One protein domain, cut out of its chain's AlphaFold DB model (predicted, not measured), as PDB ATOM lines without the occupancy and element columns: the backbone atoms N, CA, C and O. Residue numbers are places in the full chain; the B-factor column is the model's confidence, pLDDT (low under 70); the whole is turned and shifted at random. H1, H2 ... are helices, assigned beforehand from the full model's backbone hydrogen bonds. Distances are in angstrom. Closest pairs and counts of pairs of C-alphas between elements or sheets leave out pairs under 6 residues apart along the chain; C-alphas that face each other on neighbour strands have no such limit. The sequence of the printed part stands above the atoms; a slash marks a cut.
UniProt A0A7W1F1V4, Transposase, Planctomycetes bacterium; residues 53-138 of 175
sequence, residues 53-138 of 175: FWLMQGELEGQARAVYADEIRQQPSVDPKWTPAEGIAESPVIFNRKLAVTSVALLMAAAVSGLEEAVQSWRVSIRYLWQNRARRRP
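Overview. This is residues 53 to 138 of the 175 residues of the protein "Transposase" of Planctomycetes bacterium (UniProt A0A7W1F1V4). Two long helices, H3 and H4, lie side by side as a helical hairpin, and H1 crosses over one side of it, packing on both. Past the end of H1, at the end of the domain away from the hairpin's turn at Gly 114, come the short helix H2 and a long loop, residues 74 to 96, which leads back to H3; the last printed residues run beside the end of this loop. The printed part has 86 residues with four named helices, H1, H2, H3 and H4 along the chain, and no named strand; its class is all helix. It is compact, with a radius of gyration of the C-alphas of 13.5 A, yet elongated, with spans of 42 by 22 by 20 A.

Along the chain. H3, residues 97 to 113, is 24.7 A long from first to last C-alpha. H4, residues 115 to 131, is 24.5 A long and ends with C-alpha 131 at (-29.941, -45.686, 20.405). H1, residues 53 to 67, is 21.1 A long and begins with C-alpha 53 at (-39.978, -30.560, 8.228). H2 holds residues 69 to 73, with C-alpha 73 at (-36.737, -41.426, 34.652).

Arrangement. H3 and H4 form a helical hairpin and touch at a shallow tilt of 15 degrees, opposite ways; their closest C-alphas, those of Ala 111 and Ala 118, are 4.8 A apart. H1 touches H4 with residues 60 to 64 alone, at a steep tilt of 66 degrees, the same way; the closest C-alphas are those of Ala 64 and Ile 126, 5.2 A apart. H3 touches H1 with residues 100 to 104 alone, about perpendicular at 77 degrees, and the closest C-alphas, those of Gln 57 and Ala 100, are 6.0 A apart. The helix packing is mostly crossed, but only just: 1 of these 3 pairs is at a shallow tilt. H2 is close to H1 but not clearly touching, with the C-alphas of Arg 65 and Ile 72, the closest, 7.9 A apart. H2 is apart from H3 and from H4. Residues 93 to 94 form a short antiparallel pairing with residues 134 to 135. In H1, H2 and H4 every O i to N i+4 pair is within hydrogen-bond range; in H3 12 of 13 are.

Size, cuts and confidence. The two C-alphas farthest apart, those of Ser 113 and Pro 138, are 42.6 A apart. The printed part has no cut. The links H1 to H2 and H3 to H4 are tight, and the link H2 to H3, with 23 residues, is long. The mean pLDDT of the printed part is 82.8; residues 83 to 91 and 136 to 138 are under 70.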
ATOM      1  N   PHE A  53     -41.152 -29.746   7.945       86.81
ATOM      2  CA  PHE A  53     -39.978 -30.560   8.228       86.81
ATOM      3  C   PHE A  53     -39.544 -30.451   9.696       86.81
ATOM      4  O   PHE A  53     -39.275 -31.470  10.332       86.81
ATOM      5  N   TRP A  54     -39.522 -29.244  10.268       84.19
ATOM      6  CA  TRP A  54     -39.229 -29.059  11.693       84.19
ATOM      7  C   TRP A  54     -40.316 -29.602  12.603       84.19
ATOM      8  O   TRP A  54     -39.990 -30.192  13.630       84.19
ATOM      9  N   LEU A  55     -41.585 -29.438  12.227       86.06
ATOM     10  CA  LEU A  55     -42.692 -30.020  12.974       86.06
ATOM     11  C   LEU A  55     -42.515 -31.538  13.072       86.06
ATOM     12  O   LEU A  55     -42.535 -32.081  14.169       86.06
ATOM     13  N   MET A  56     -42.226 -32.208  11.954       87.75
ATOM     14  CA  MET A  56     -41.976 -33.651  11.950       87.75
ATOM     15  C   MET A  56     -40.765 -34.056  12.796       87.75
ATOM     16  O   MET A  56     -40.818 -35.082  13.469       87.75
ATOM     17  N   GLN A  57     -39.687 -33.265  12.809       87.31
ATOM     18  CA  GLN A  57     -38.559 -33.522  13.716       87.31
ATOM     19  C   GLN A  57     -38.976 -33.408  15.182       87.31
ATOM     20  O   GLN A  57     -38.638 -34.279  15.983       87.31
ATOM     21  N   GLY A  58     -39.717 -32.352  15.525       83.94
ATOM     22  CA  GLY A  58     -40.225 -32.121  16.874       83.94
ATOM     23  C   GLY A  58     -41.140 -33.249  17.345       83.94
ATOM     24  O   GLY A  58     -40.950 -33.757  18.449       83.94
ATOM     25  N   GLU A  59     -42.060 -33.692  16.488       87.56
ATOM     26  CA  GLU A  59     -42.954 -34.825  16.744       87.56
ATOM     27  C   GLU A  59     -42.181 -36.130  16.941       87.56
ATOM     28  O   GLU A  59     -42.429 -36.874  17.889       87.56
ATOM     29  N   LEU A  60     -41.187 -36.397  16.092       88.56
ATOM     30  CA  LEU A  60     -40.373 -37.604  16.188       88.56
ATOM     31  C   LEU A  60     -39.568 -37.640  17.497       88.56
ATOM     32  O   LEU A  60     -39.518 -38.668  18.175       88.56
ATOM     33  N   GLU A  61     -38.971 -36.513  17.894       87.44
ATOM     34  CA  GLU A  61     -38.296 -36.389  19.186       87.44
ATOM     35  C   GLU A  61     -39.272 -36.479  20.366       87.44
ATOM     36  O   GLU A  61     -38.962 -37.118  21.373       87.44
ATOM     37  N   GLY A  62     -40.442 -35.846  20.260       84.38
ATOM     38  CA  GLY A  62     -41.497 -35.880  21.270       84.38
ATOM     39  C   GLY A  62     -41.979 -37.302  21.529       84.38
ATOM     40  O   GLY A  62     -41.971 -37.765  22.671       84.38
ATOM     41  N   GLN A  63     -42.278 -38.046  20.466       88.31
ATOM     42  CA  GLN A  63     -42.668 -39.446  20.570       88.31
ATOM     43  C   GLN A  63     -41.532 -40.333  21.075       88.31
ATOM     44  O   GLN A  63     -41.775 -41.201  21.909       88.31
ATOM     45  N   ALA A  64     -40.284 -40.098  20.660       89.56
ATOM     46  CA  ALA A  64     -39.150 -40.825  21.224       89.56
ATOM     47  C   ALA A  64     -39.029 -40.609  22.744       89.56
ATOM     48  O   ALA A  64     -38.751 -41.556  23.479       89.56
ATOM     49  N   ARG A  65     -39.291 -39.395  23.248       86.81
ATOM     50  CA  ARG A  65     -39.336 -39.134  24.700       86.81
ATOM     51  C   ARG A  65     -40.491 -39.856  25.381       86.81
ATOM     52  O   ARG A  65     -40.295 -40.357  26.481       86.81
ATOM     53  N   ALA A  66     -41.662 -39.897  24.752       86.50
ATOM     54  CA  ALA A  66     -42.834 -40.570  25.303       86.50
ATOM     55  C   ALA A  66     -42.625 -42.090  25.393       86.50
ATOM     56  O   ALA A  66     -42.821 -42.672  26.456       86.50
ATOM     57  N   VAL A  67     -42.149 -42.715  24.310       90.31
ATOM     58  CA  VAL A  67     -41.895 -44.165  24.235       90.31
ATOM     59  C   VAL A  67     -40.850 -44.610  25.259       90.31
ATOM     60  O   VAL A  67     -40.995 -45.666  25.864       90.31
ATOM     61  N   TYR A  68     -39.814 -43.799  25.481       89.44
ATOM     62  CA  TYR A  68     -38.707 -44.132  26.380       89.44
ATOM     63  C   TYR A  68     -38.751 -43.385  27.722       89.44
ATOM     64  O   TYR A  68     -37.733 -43.283  28.409       89.44
ATOM     65  N   ALA A  69     -39.914 -42.863  28.122       87.00
ATOM     66  CA  ALA A  69     -40.048 -42.025  29.314       87.00
ATOM     67  C   ALA A  69     -39.569 -42.723  30.597       87.00
ATOM     68  O   ALA A  69     -38.881 -42.111  31.416       87.00
ATOM     69  N   ASP A  70     -39.868 -44.012  30.754       85.56
ATOM     70  CA  ASP A  70     -39.470 -44.771  31.942       85.56
ATOM     71  C   ASP A  70     -37.952 -44.991  32.005       85.56
ATOM     72  O   ASP A  70     -37.345 -44.808  33.061       85.56
ATOM     73  N   GLU A  71     -37.301 -45.265  30.868       86.81
ATOM     74  CA  GLU A  71     -35.835 -45.338  30.792       86.81
ATOM     75  C   GLU A  71     -35.168 -43.981  31.063       86.81
ATOM     76  O   GLU A  71     -34.039 -43.918  31.554       86.81
ATOM     77  N   ILE A  72     -35.835 -42.874  30.720       84.81
ATOM     78  CA  ILE A  72     -35.357 -41.525  31.038       84.81
ATOM     79  C   ILE A  72     -35.414 -41.286  32.551       84.81
ATOM     80  O   ILE A  72     -34.420 -40.839  33.121       84.81
ATOM     81  N   ARG A  73     -36.535 -41.616  33.202       82.56
ATOM     82  CA  ARG A  73     -36.737 -41.426  34.652       82.56
ATOM     83  C   ARG A  73     -35.757 -42.221  35.509       82.56
ATOM     84  O   ARG A  73     -35.372 -41.764  36.576       82.56
ATOM     85  N   GLN A  74     -35.333 -43.394  35.043       83.50
ATOM     86  CA  GLN A  74     -34.375 -44.244  35.758       83.50
ATOM     87  C   GLN A  74     -32.929 -43.713  35.723       83.50
ATOM     88  O   GLN A  74     -32.039 -44.296  36.345       83.50
ATOM     89  N   GLN A  75     -32.646 -42.629  34.994       80.19
ATOM     90  CA  GLN A  75     -31.296 -42.073  34.933       80.19
ATOM     91  C   GLN A  75     -30.937 -41.318  36.226       80.19
ATOM     92  O   GLN A  75     -31.729 -40.521  36.717       80.19
ATOM     93  N   PRO A  76     -29.701 -41.471  36.742       71.25
ATOM     94  CA  PRO A  76     -29.314 -40.989  38.074       71.25
ATOM     95  C   PRO A  76     -29.309 -39.461  38.241       71.25
ATOM     96  O   PRO A  76     -29.226 -38.970  39.361       71.25
ATOM     97  N   SER A  77     -29.357 -38.698  37.146       71.88
ATOM     98  CA  SER A  77     -29.339 -37.229  37.142       71.88
ATOM     99  C   SER A  77     -30.674 -36.602  36.731       71.88
ATOM    100  O   SER A  77     -30.709 -35.410  36.429       71.88
ATOM    101  N   VAL A  78     -31.738 -37.398  36.629       74.00
ATOM    102  CA  VAL A  78     -33.062 -36.952  36.181       74.00
ATOM    103  C   VAL A  78     -33.997 -36.907  37.382       74.00
ATOM    104  O   VAL A  78     -33.994 -37.818  38.205       74.00
ATOM    105  N   ASP A  79     -34.778 -35.832  37.496       71.44
ATOM    106  CA  ASP A  79     -35.814 -35.724  38.526       71.44
ATOM    107  C   ASP A  79     -36.818 -36.883  38.357       71.44
ATOM    108  O   ASP A  79     -37.382 -37.032  37.269       71.44
ATOM    109  N   PRO A  80     -37.084 -37.696  39.396       71.12
ATOM    110  CA  PRO A  80     -38.092 -38.753  39.340       71.12
ATOM    111  C   PRO A  80     -39.494 -38.256  38.958       71.12
ATOM    112  O   PRO A  80     -40.297 -39.025  38.432       71.12
ATOM    113  N   LYS A  81     -39.798 -36.975  39.206       74.12
ATOM    114  CA  LYS A  81     -41.058 -36.326  38.814       74.12
ATOM    115  C   LYS A  81     -41.049 -35.802  37.379       74.12
ATOM    116  O   LYS A  81     -42.042 -35.213  36.953       74.12
ATOM    117  N   TRP A  82     -39.963 -35.995  36.629       74.19
ATOM    118  CA  TRP A  82     -39.901 -35.589  35.233       74.19
ATOM    119  C   TRP A  82     -40.996 -36.294  34.430       74.19
ATOM    120  O   TRP A  82     -41.112 -37.527  34.383       74.19
ATOM    121  N   THR A  83     -41.810 -35.475  33.782       69.00
ATOM    122  CA  THR A  83     -42.790 -35.907  32.802       69.00
ATOM    123  C   THR A  83     -42.326 -35.461  31.420       69.00
ATOM    124  O   THR A  83     -41.711 -34.397  31.287       69.00
ATOM    125  N   PRO A  84     -42.610 -36.248  30.371       64.62
ATOM    126  CA  PRO A  84     -42.514 -35.766  29.004       64.62
ATOM    127  C   PRO A  84     -43.616 -34.716  28.805       64.62
ATOM    128  O   PRO A  84     -44.697 -35.018  28.319       64.62
ATOM    129  N   ALA A  85     -43.391 -33.494  29.285       59.69
ATOM    130  CA  ALA A  85     -44.303 -32.389  29.050       59.69
ATOM    131  C   ALA A  85     -44.267 -32.027  27.559       59.69
ATOM    132  O   ALA A  85     -43.187 -31.879  26.980       59.69
ATOM    133  N   GLU A  86     -45.441 -31.852  26.956       48.59
ATOM    134  CA  GLU A  86     -45.586 -31.187  25.662       48.59
ATOM    135  C   GLU A  86     -45.119 -29.731  25.824       48.59
ATOM    136  O   GLU A  86     -45.826 -28.886  26.372       48.59
ATOM    137  N   GLY A  87     -43.872 -29.433  25.448       48.84
ATOM    138  CA  GLY A  87     -43.336 -28.075  25.521       48.84
ATOM    139  C   GLY A  87     -41.818 -27.978  25.659       48.84
ATOM    140  O   GLY A  87     -41.086 -28.961  25.597       48.84
ATOM    141  N   ILE A  88     -41.342 -26.746  25.873       49.69
ATOM    142  CA  ILE A  88     -39.921 -26.353  25.962       49.69
ATOM    143  C   ILE A  88     -39.333 -26.708  27.348       49.69
ATOM    144  O   ILE A  88     -38.518 -25.981  27.909       49.69
ATOM    145  N   ALA A  89     -39.778 -27.807  27.961       55.59
ATOM    146  CA  ALA A  89     -39.135 -28.308  29.167       55.59
ATOM    147  C   ALA A  89     -37.745 -28.833  28.787       55.59
ATOM    148  O   ALA A  89     -37.591 -29.556  27.799       55.59
ATOM    149  N   GLU A  90     -36.718 -28.456  29.550       60.94
ATOM    150  CA  GLU A  90     -35.359 -28.916  29.285       60.94
ATOM    151  C   GLU A  90     -35.304 -30.452  29.289       60.94
ATOM    152  O   GLU A  90     -35.524 -31.105  30.310       60.94
ATOM    153  N   SER A  91     -35.015 -31.042  28.125       67.75
ATOM    154  CA  SER A  91     -34.960 -32.495  27.998       67.75
ATOM    155  C   SER A  91     -33.670 -33.036  28.635       67.75
ATOM    156  O   SER A  91     -32.580 -32.519  28.360       67.75
ATOM    157  N   PRO A  92     -33.748 -34.100  29.455       73.88
ATOM    158  CA  PRO A  92     -32.564 -34.748  30.034       73.88
ATOM    159  C   PRO A  92     -31.720 -35.493  28.985       73.88
ATOM    160  O   PRO A  92     -30.564 -35.850  29.227       73.88
ATOM    161  N   VAL A  93     -32.287 -35.709  27.798       80.25
ATOM    162  CA  VAL A  93     -31.668 -36.404  26.674       80.25
ATOM    163  C   VAL A  93     -31.508 -35.434  25.509       80.25
ATOM    164  O   VAL A  93     -32.409 -34.659  25.201       80.25
ATOM    165  N   ILE A  94     -30.360 -35.506  24.834       82.50
ATOM    166  CA  ILE A  94     -30.105 -34.756  23.605       82.50
ATOM    167  C   ILE A  94     -30.135 -35.742  22.441       82.50
ATOM    168  O   ILE A  94     -29.306 -36.655  22.367       82.50
ATOM    169  N   PHE A  95     -31.075 -35.551  21.521       85.19
ATOM    170  CA  PHE A  95     -31.096 -36.298  20.271       85.19
ATOM    171  C   PHE A  95     -30.114 -35.700  19.269       85.19
ATOM    172  O   PHE A  95     -29.846 -34.495  19.244       85.19
ATOM    173  N   ASN A  96     -29.540 -36.562  18.437       86.25
ATOM    174  CA  ASN A  96     -28.657 -36.117  17.377       86.25
ATOM    175  C   ASN A  96     -29.490 -35.475  16.258       86.25
ATOM    176  O   ASN A  96     -30.126 -36.178  15.475       86.25
ATOM    177  N   ARG A  97     -29.434 -34.142  16.152       80.81
ATOM    178  CA  ARG A  97     -30.175 -33.370  15.140       80.81
ATOM    179  C   ARG A  97     -29.900 -33.828  13.704       80.81
ATOM    180  O   ARG A  97     -30.821 -33.850  12.898       80.81
ATOM    181  N   LYS A  98     -28.668 -34.244  13.370       84.88
ATOM    182  CA  LYS A  98     -28.364 -34.767  12.023       84.88
ATOM    183  C   LYS A  98     -29.127 -36.058  11.741       84.88
ATOM    184  O   LYS A  98     -29.627 -36.235  10.639       84.88
ATOM    185  N   LEU A  99     -29.237 -36.936  12.737       88.00
ATOM    186  CA  LEU A  99     -30.011 -38.166  12.597       88.00
ATOM    187  C   LEU A  99     -31.507 -37.875  12.515       88.00
ATOM    188  O   LEU A  99     -32.175 -38.496  11.701       88.00
ATOM    189  N   ALA A 100     -32.018 -36.902  13.275       87.31
ATOM    190  CA  ALA A 100     -33.421 -36.493  13.189       87.31
ATOM    191  C   ALA A 100     -33.774 -35.979  11.784       87.31
ATOM    192  O   ALA A 100     -34.761 -36.417  11.202       87.31
ATOM    193  N   VAL A 101     -32.919 -35.133  11.199       87.56
ATOM    194  CA  VAL A 101     -33.047 -34.655   9.810       87.56
ATOM    195  C   VAL A 101     -33.102 -35.830   8.830       87.56
ATOM    196  O   VAL A 101     -34.019 -35.903   8.014       87.56
ATOM    197  N   THR A 102     -32.156 -36.771   8.920       89.88
ATOM    198  CA  THR A 102     -32.117 -37.943   8.030       89.88
ATOM    199  C   THR A 102     -33.342 -38.838   8.206       89.88
ATOM    200  O   THR A 102     -33.925 -39.272   7.216       89.88
ATOM    201  N   SER A 103     -33.766 -39.089   9.444       91.94
ATOM    202  CA  SER A 103     -34.965 -39.872   9.750       91.94
ATOM    203  C   SER A 103     -36.222 -39.258   9.145       91.94
ATOM    204  O   SER A 103     -37.007 -39.971   8.529       91.94
ATOM    205  N   VAL A 104     -36.396 -37.938   9.249       91.12
ATOM    206  CA  VAL A 104     -37.549 -37.256   8.647       91.12
ATOM    207  C   VAL A 104     -37.476 -37.281   7.117       91.12
ATOM    208  O   VAL A 104     -38.497 -37.476   6.465       91.12
ATOM    209  N   ALA A 105     -36.288 -37.162   6.519       88.62
ATOM    210  CA  ALA A 105     -36.133 -37.312   5.070       88.62
ATOM    211  C   ALA A 105     -36.528 -38.720   4.582       88.62
ATOM    212  O   ALA A 105     -37.270 -38.851   3.610       88.62
ATOM    213  N   LEU A 106     -36.087 -39.770   5.285       90.50
ATOM    214  CA  LEU A 106     -36.456 -41.158   4.985       90.50
ATOM    215  C   LEU A 106     -37.945 -41.427   5.219       90.50
ATOM    216  O   LEU A 106     -38.560 -42.174   4.464       90.50
ATOM    217  N   LEU A 107     -38.536 -40.814   6.243       92.25
ATOM    218  CA  LEU A 107     -39.970 -40.877   6.496       92.25
ATOM    219  C   LEU A 107     -40.768 -40.256   5.347       92.25
ATOM    220  O   LEU A 107     -41.717 -40.871   4.877       92.25
ATOM    221  N   MET A 108     -40.382 -39.063   4.884       89.50
ATOM    222  CA  MET A 108     -41.050 -38.411   3.755       89.50
ATOM    223  C   MET A 108     -40.940 -39.253   2.483       89.50
ATOM    224  O   MET A 108     -41.925 -39.390   1.766       89.50
ATOM    225  N   ALA A 109     -39.781 -39.866   2.227       89.75
ATOM    226  CA  ALA A 109     -39.619 -40.794   1.111       89.75
ATOM    227  C   ALA A 109     -40.524 -42.032   1.254       89.75
ATOM    228  O   ALA A 109     -41.185 -42.418   0.296       89.75
ATOM    229  N   ALA A 110     -40.613 -42.612   2.453       91.31
ATOM    230  CA  ALA A 110     -41.492 -43.748   2.730       91.31
ATOM    231  C   ALA A 110     -42.980 -43.386   2.586       91.31
ATOM    232  O   ALA A 110     -43.751 -44.178   2.057       91.31
ATOM    233  N   ALA A 111     -43.374 -42.169   2.975       90.12
ATOM    234  CA  ALA A 111     -44.741 -41.670   2.823       90.12
ATOM    235  C   ALA A 111     -45.183 -41.541   1.358       90.12
ATOM    236  O   ALA A 111     -46.376 -41.630   1.080       90.12
ATOM    237  N   VAL A 112     -44.241 -41.372   0.422       92.19
ATOM    238  CA  VAL A 112     -44.533 -41.424  -1.020       92.19
ATOM    239  C   VAL A 112     -44.847 -42.853  -1.472       92.19
ATOM    240  O   VAL A 112     -45.652 -43.036  -2.380       92.19
ATOM    241  N   SER A 113     -44.228 -43.863  -0.857       90.88
ATOM    242  CA  SER A 113     -44.458 -45.276  -1.187       90.88
ATOM    243  C   SER A 113     -45.770 -45.811  -0.613       90.88
ATOM    244  O   SER A 113     -46.459 -46.567  -1.291       90.88
ATOM    245  N   GLY A 114     -46.132 -45.399   0.601       92.25
ATOM    246  CA  GLY A 114     -47.348 -45.858   1.256       92.25
ATOM    247  C   GLY A 114     -47.378 -45.538   2.747       92.25
ATOM    248  O   GLY A 114     -46.373 -45.184   3.371       92.25
ATOM    249  N   LEU A 115     -48.571 -45.635   3.338       93.00
ATOM    250  CA  LEU A 115     -48.761 -45.339   4.758       93.00
ATOM    251  C   LEU A 115     -48.095 -46.394   5.655       93.00
ATOM    252  O   LEU A 115     -47.551 -46.047   6.702       93.00
ATOM    253  N   GLU A 116     -48.114 -47.666   5.257       93.94
ATOM    254  CA  GLU A 116     -47.509 -48.748   6.040       93.94
ATOM    255  C   GLU A 116     -45.987 -48.593   6.126       93.94
ATOM    256  O   GLU A 116     -45.408 -48.667   7.215       93.94
ATOM    257  N   GLU A 117     -45.341 -48.273   5.006       92.31
ATOM    258  CA  GLU A 117     -43.913 -47.981   4.929       92.31
ATOM    259  C   GLU A 117     -43.553 -46.760   5.777       92.31
ATOM    260  O   GLU A 117     -42.548 -46.780   6.496       92.31
ATOM    261  N   ALA A 118     -44.382 -45.713   5.747       91.44
ATOM    262  CA  ALA A 118     -44.188 -44.530   6.579       91.44
ATOM    263  C   ALA A 118     -44.256 -44.872   8.073       91.44
ATOM    264  O   ALA A 118     -43.373 -44.475   8.835       91.44
ATOM    265  N   VAL A 119     -45.247 -45.660   8.498       92.81
ATOM    266  CA  VAL A 119     -45.382 -46.102   9.895       92.81
ATOM    267  C   VAL A 119     -44.180 -46.945  10.322       92.81
ATOM    268  O   VAL A 119     -43.656 -46.772  11.427       92.81
ATOM    269  N   GLN A 120     -43.699 -47.836   9.455       93.25
ATOM    270  CA  GLN A 120     -42.527 -48.646   9.758       93.25
ATOM    271  C   GLN A 120     -41.257 -47.790   9.856       93.25
ATOM    272  O   GLN A 120     -40.492 -47.925  10.816       93.25
ATOM    273  N   SER A 121     -41.063 -46.862   8.917       92.69
ATOM    274  CA  SER A 121     -39.958 -45.896   8.924       92.69
ATOM    275  C   SER A 121     -39.980 -45.019  10.180       92.69
ATOM    276  O   SER A 121     -38.940 -44.802  10.812       92.69
ATOM    277  N   TRP A 122     -41.170 -44.595  10.616       92.75
ATOM    278  CA  TRP A 122     -41.382 -43.837  11.848       92.75
ATOM    279  C   TRP A 122     -40.920 -44.615  13.086       92.75
ATOM    280  O   TRP A 122     -40.102 -44.128  13.872       92.75
ATOM    281  N   ARG A 123     -41.371 -45.867  13.235       93.00
ATOM    282  CA  ARG A 123     -40.999 -46.741  14.363       93.00
ATOM    283  C   ARG A 123     -39.497 -47.013  14.413       93.00
ATOM    284  O   ARG A 123     -38.887 -46.938  15.483       93.00
ATOM    285  N   VAL A 124     -38.890 -47.312  13.263       93.88
ATOM    286  CA  VAL A 124     -37.440 -47.531  13.153       93.88
ATOM    287  C   VAL A 124     -36.681 -46.263  13.531       93.88
ATOM    288  O   VAL A 124     -35.720 -46.332  14.298       93.88
ATOM    289  N   SER A 125     -37.143 -45.105  13.062       93.12
ATOM    290  CA  SER A 125     -36.527 -43.811  13.352       93.12
ATOM    291  C   SER A 125     -36.551 -43.468  14.841       93.12
ATOM    292  O   SER A 125     -35.515 -43.074  15.375       93.12
ATOM    293  N   ILE A 126     -37.668 -43.698  15.542       93.25
ATOM    294  CA  ILE A 126     -37.750 -43.514  17.003       93.25
ATOM    295  C   ILE A 126     -36.685 -44.351  17.718       93.25
ATOM    296  O   ILE A 126     -35.908 -43.834  18.527       93.25
ATOM    297  N   ARG A 127     -36.609 -45.647  17.391       92.81
ATOM    298  CA  ARG A 127     -35.635 -46.560  18.000       92.81
ATOM    299  C   ARG A 127     -34.201 -46.131  17.697       92.81
ATOM    300  O   ARG A 127     -33.347 -46.149  18.584       92.81
ATOM    301  N   TYR A 128     -33.933 -45.735  16.458       92.44
ATOM    302  CA  TYR A 128     -32.602 -45.343  16.011       92.44
ATOM    303  C   TYR A 128     -32.129 -44.040  16.668       92.44
ATOM    304  O   TYR A 128     -30.978 -43.949  17.111       92.44
ATOM    305  N   LEU A 129     -33.021 -43.057  16.812       91.25
ATOM    306  CA  LEU A 129     -32.751 -41.825  17.554       91.25
ATOM    307  C   LEU A 129     -32.452 -42.103  19.021       91.25
ATOM    308  O   LEU A 129     -31.510 -41.532  19.574       91.25
ATOM    309  N   TRP A 130     -33.211 -43.005  19.642       91.19
ATOM    310  CA  TRP A 130     -32.972 -43.401  21.022       91.19
ATOM    311  C   TRP A 130     -31.606 -44.064  21.206       91.19
ATOM    312  O   TRP A 130     -30.865 -43.712  22.125       91.19
ATOM    313  N   GLN A 131     -31.229 -44.990  20.327       89.94
ATOM    314  CA  GLN A 131     -29.941 -45.686  20.405       89.94
ATOM    315  C   GLN A 131     -28.745 -44.738  20.259       89.94
ATOM    316  O   GLN A 131     -27.742 -44.907  20.947       89.94
ATOM    317  N   ASN A 132     -28.868 -43.714  19.413       89.94
ATOM    318  CA  ASN A 132     -27.799 -42.754  19.124       89.94
ATOM    319  C   ASN A 132     -27.895 -41.460  19.947       89.94
ATOM    320  O   ASN A 132     -27.275 -40.446  19.607       89.94
ATOM    321  N   ARG A 133     -28.692 -41.465  21.019       88.31
ATOM    322  CA  ARG A 133     -28.868 -40.298  21.882       88.31
ATOM    323  C   ARG A 133     -27.602 -39.991  22.677       88.31
ATOM    324  O   ARG A 133     -26.892 -40.887  23.135       88.31
ATOM    325  N   ALA A 134     -27.374 -38.711  22.937       81.12
ATOM    326  CA  ALA A 134     -26.385 -38.273  23.904       81.12
ATOM    327  C   ALA A 134     -27.062 -38.003  25.252       81.12
ATOM    328  O   ALA A 134     -28.128 -37.388  25.333       81.12
ATOM    329  N   ARG A 135     -26.411 -38.424  26.339       70.31
ATOM    330  CA  ARG A 135     -26.790 -37.959  27.677       70.31
ATOM    331  C   ARG A 135     -26.381 -36.498  27.818       70.31
ATOM    332  O   ARG A 135     -25.238 -36.149  27.500       70.31
ATOM    333  N   ARG A 136     -27.279 -35.653  28.329       67.00
ATOM    334  CA  ARG A 136     -26.905 -34.292  28.712       67.00
ATOM    335  C   ARG A 136     -25.966 -34.404  29.906       67.00
ATOM    336  O   ARG A 136     -26.361 -34.847  30.980       67.00
ATOM    337  N   ARG A 137     -24.687 -34.079  29.708       60.62
ATOM    338  CA  ARG A 137     -23.747 -34.028  30.832       60.62
ATOM    339  C   ARG A 137     -24.208 -32.906  31.761       60.62
ATOM    340  O   ARG A 137     -24.531 -31.834  31.238       60.62
ATOM    341  N   PRO A 138     -24.242 -33.122  33.087       57.41
ATOM    342  CA  PRO A 138     -24.525 -32.038  34.010       57.41
ATOM    343  C   PRO A 138     -23.571 -30.888  33.689       57.41
ATOM    344  O   PRO A 138     -22.371 -31.097  33.471       57.41
TER     345      PRO A 138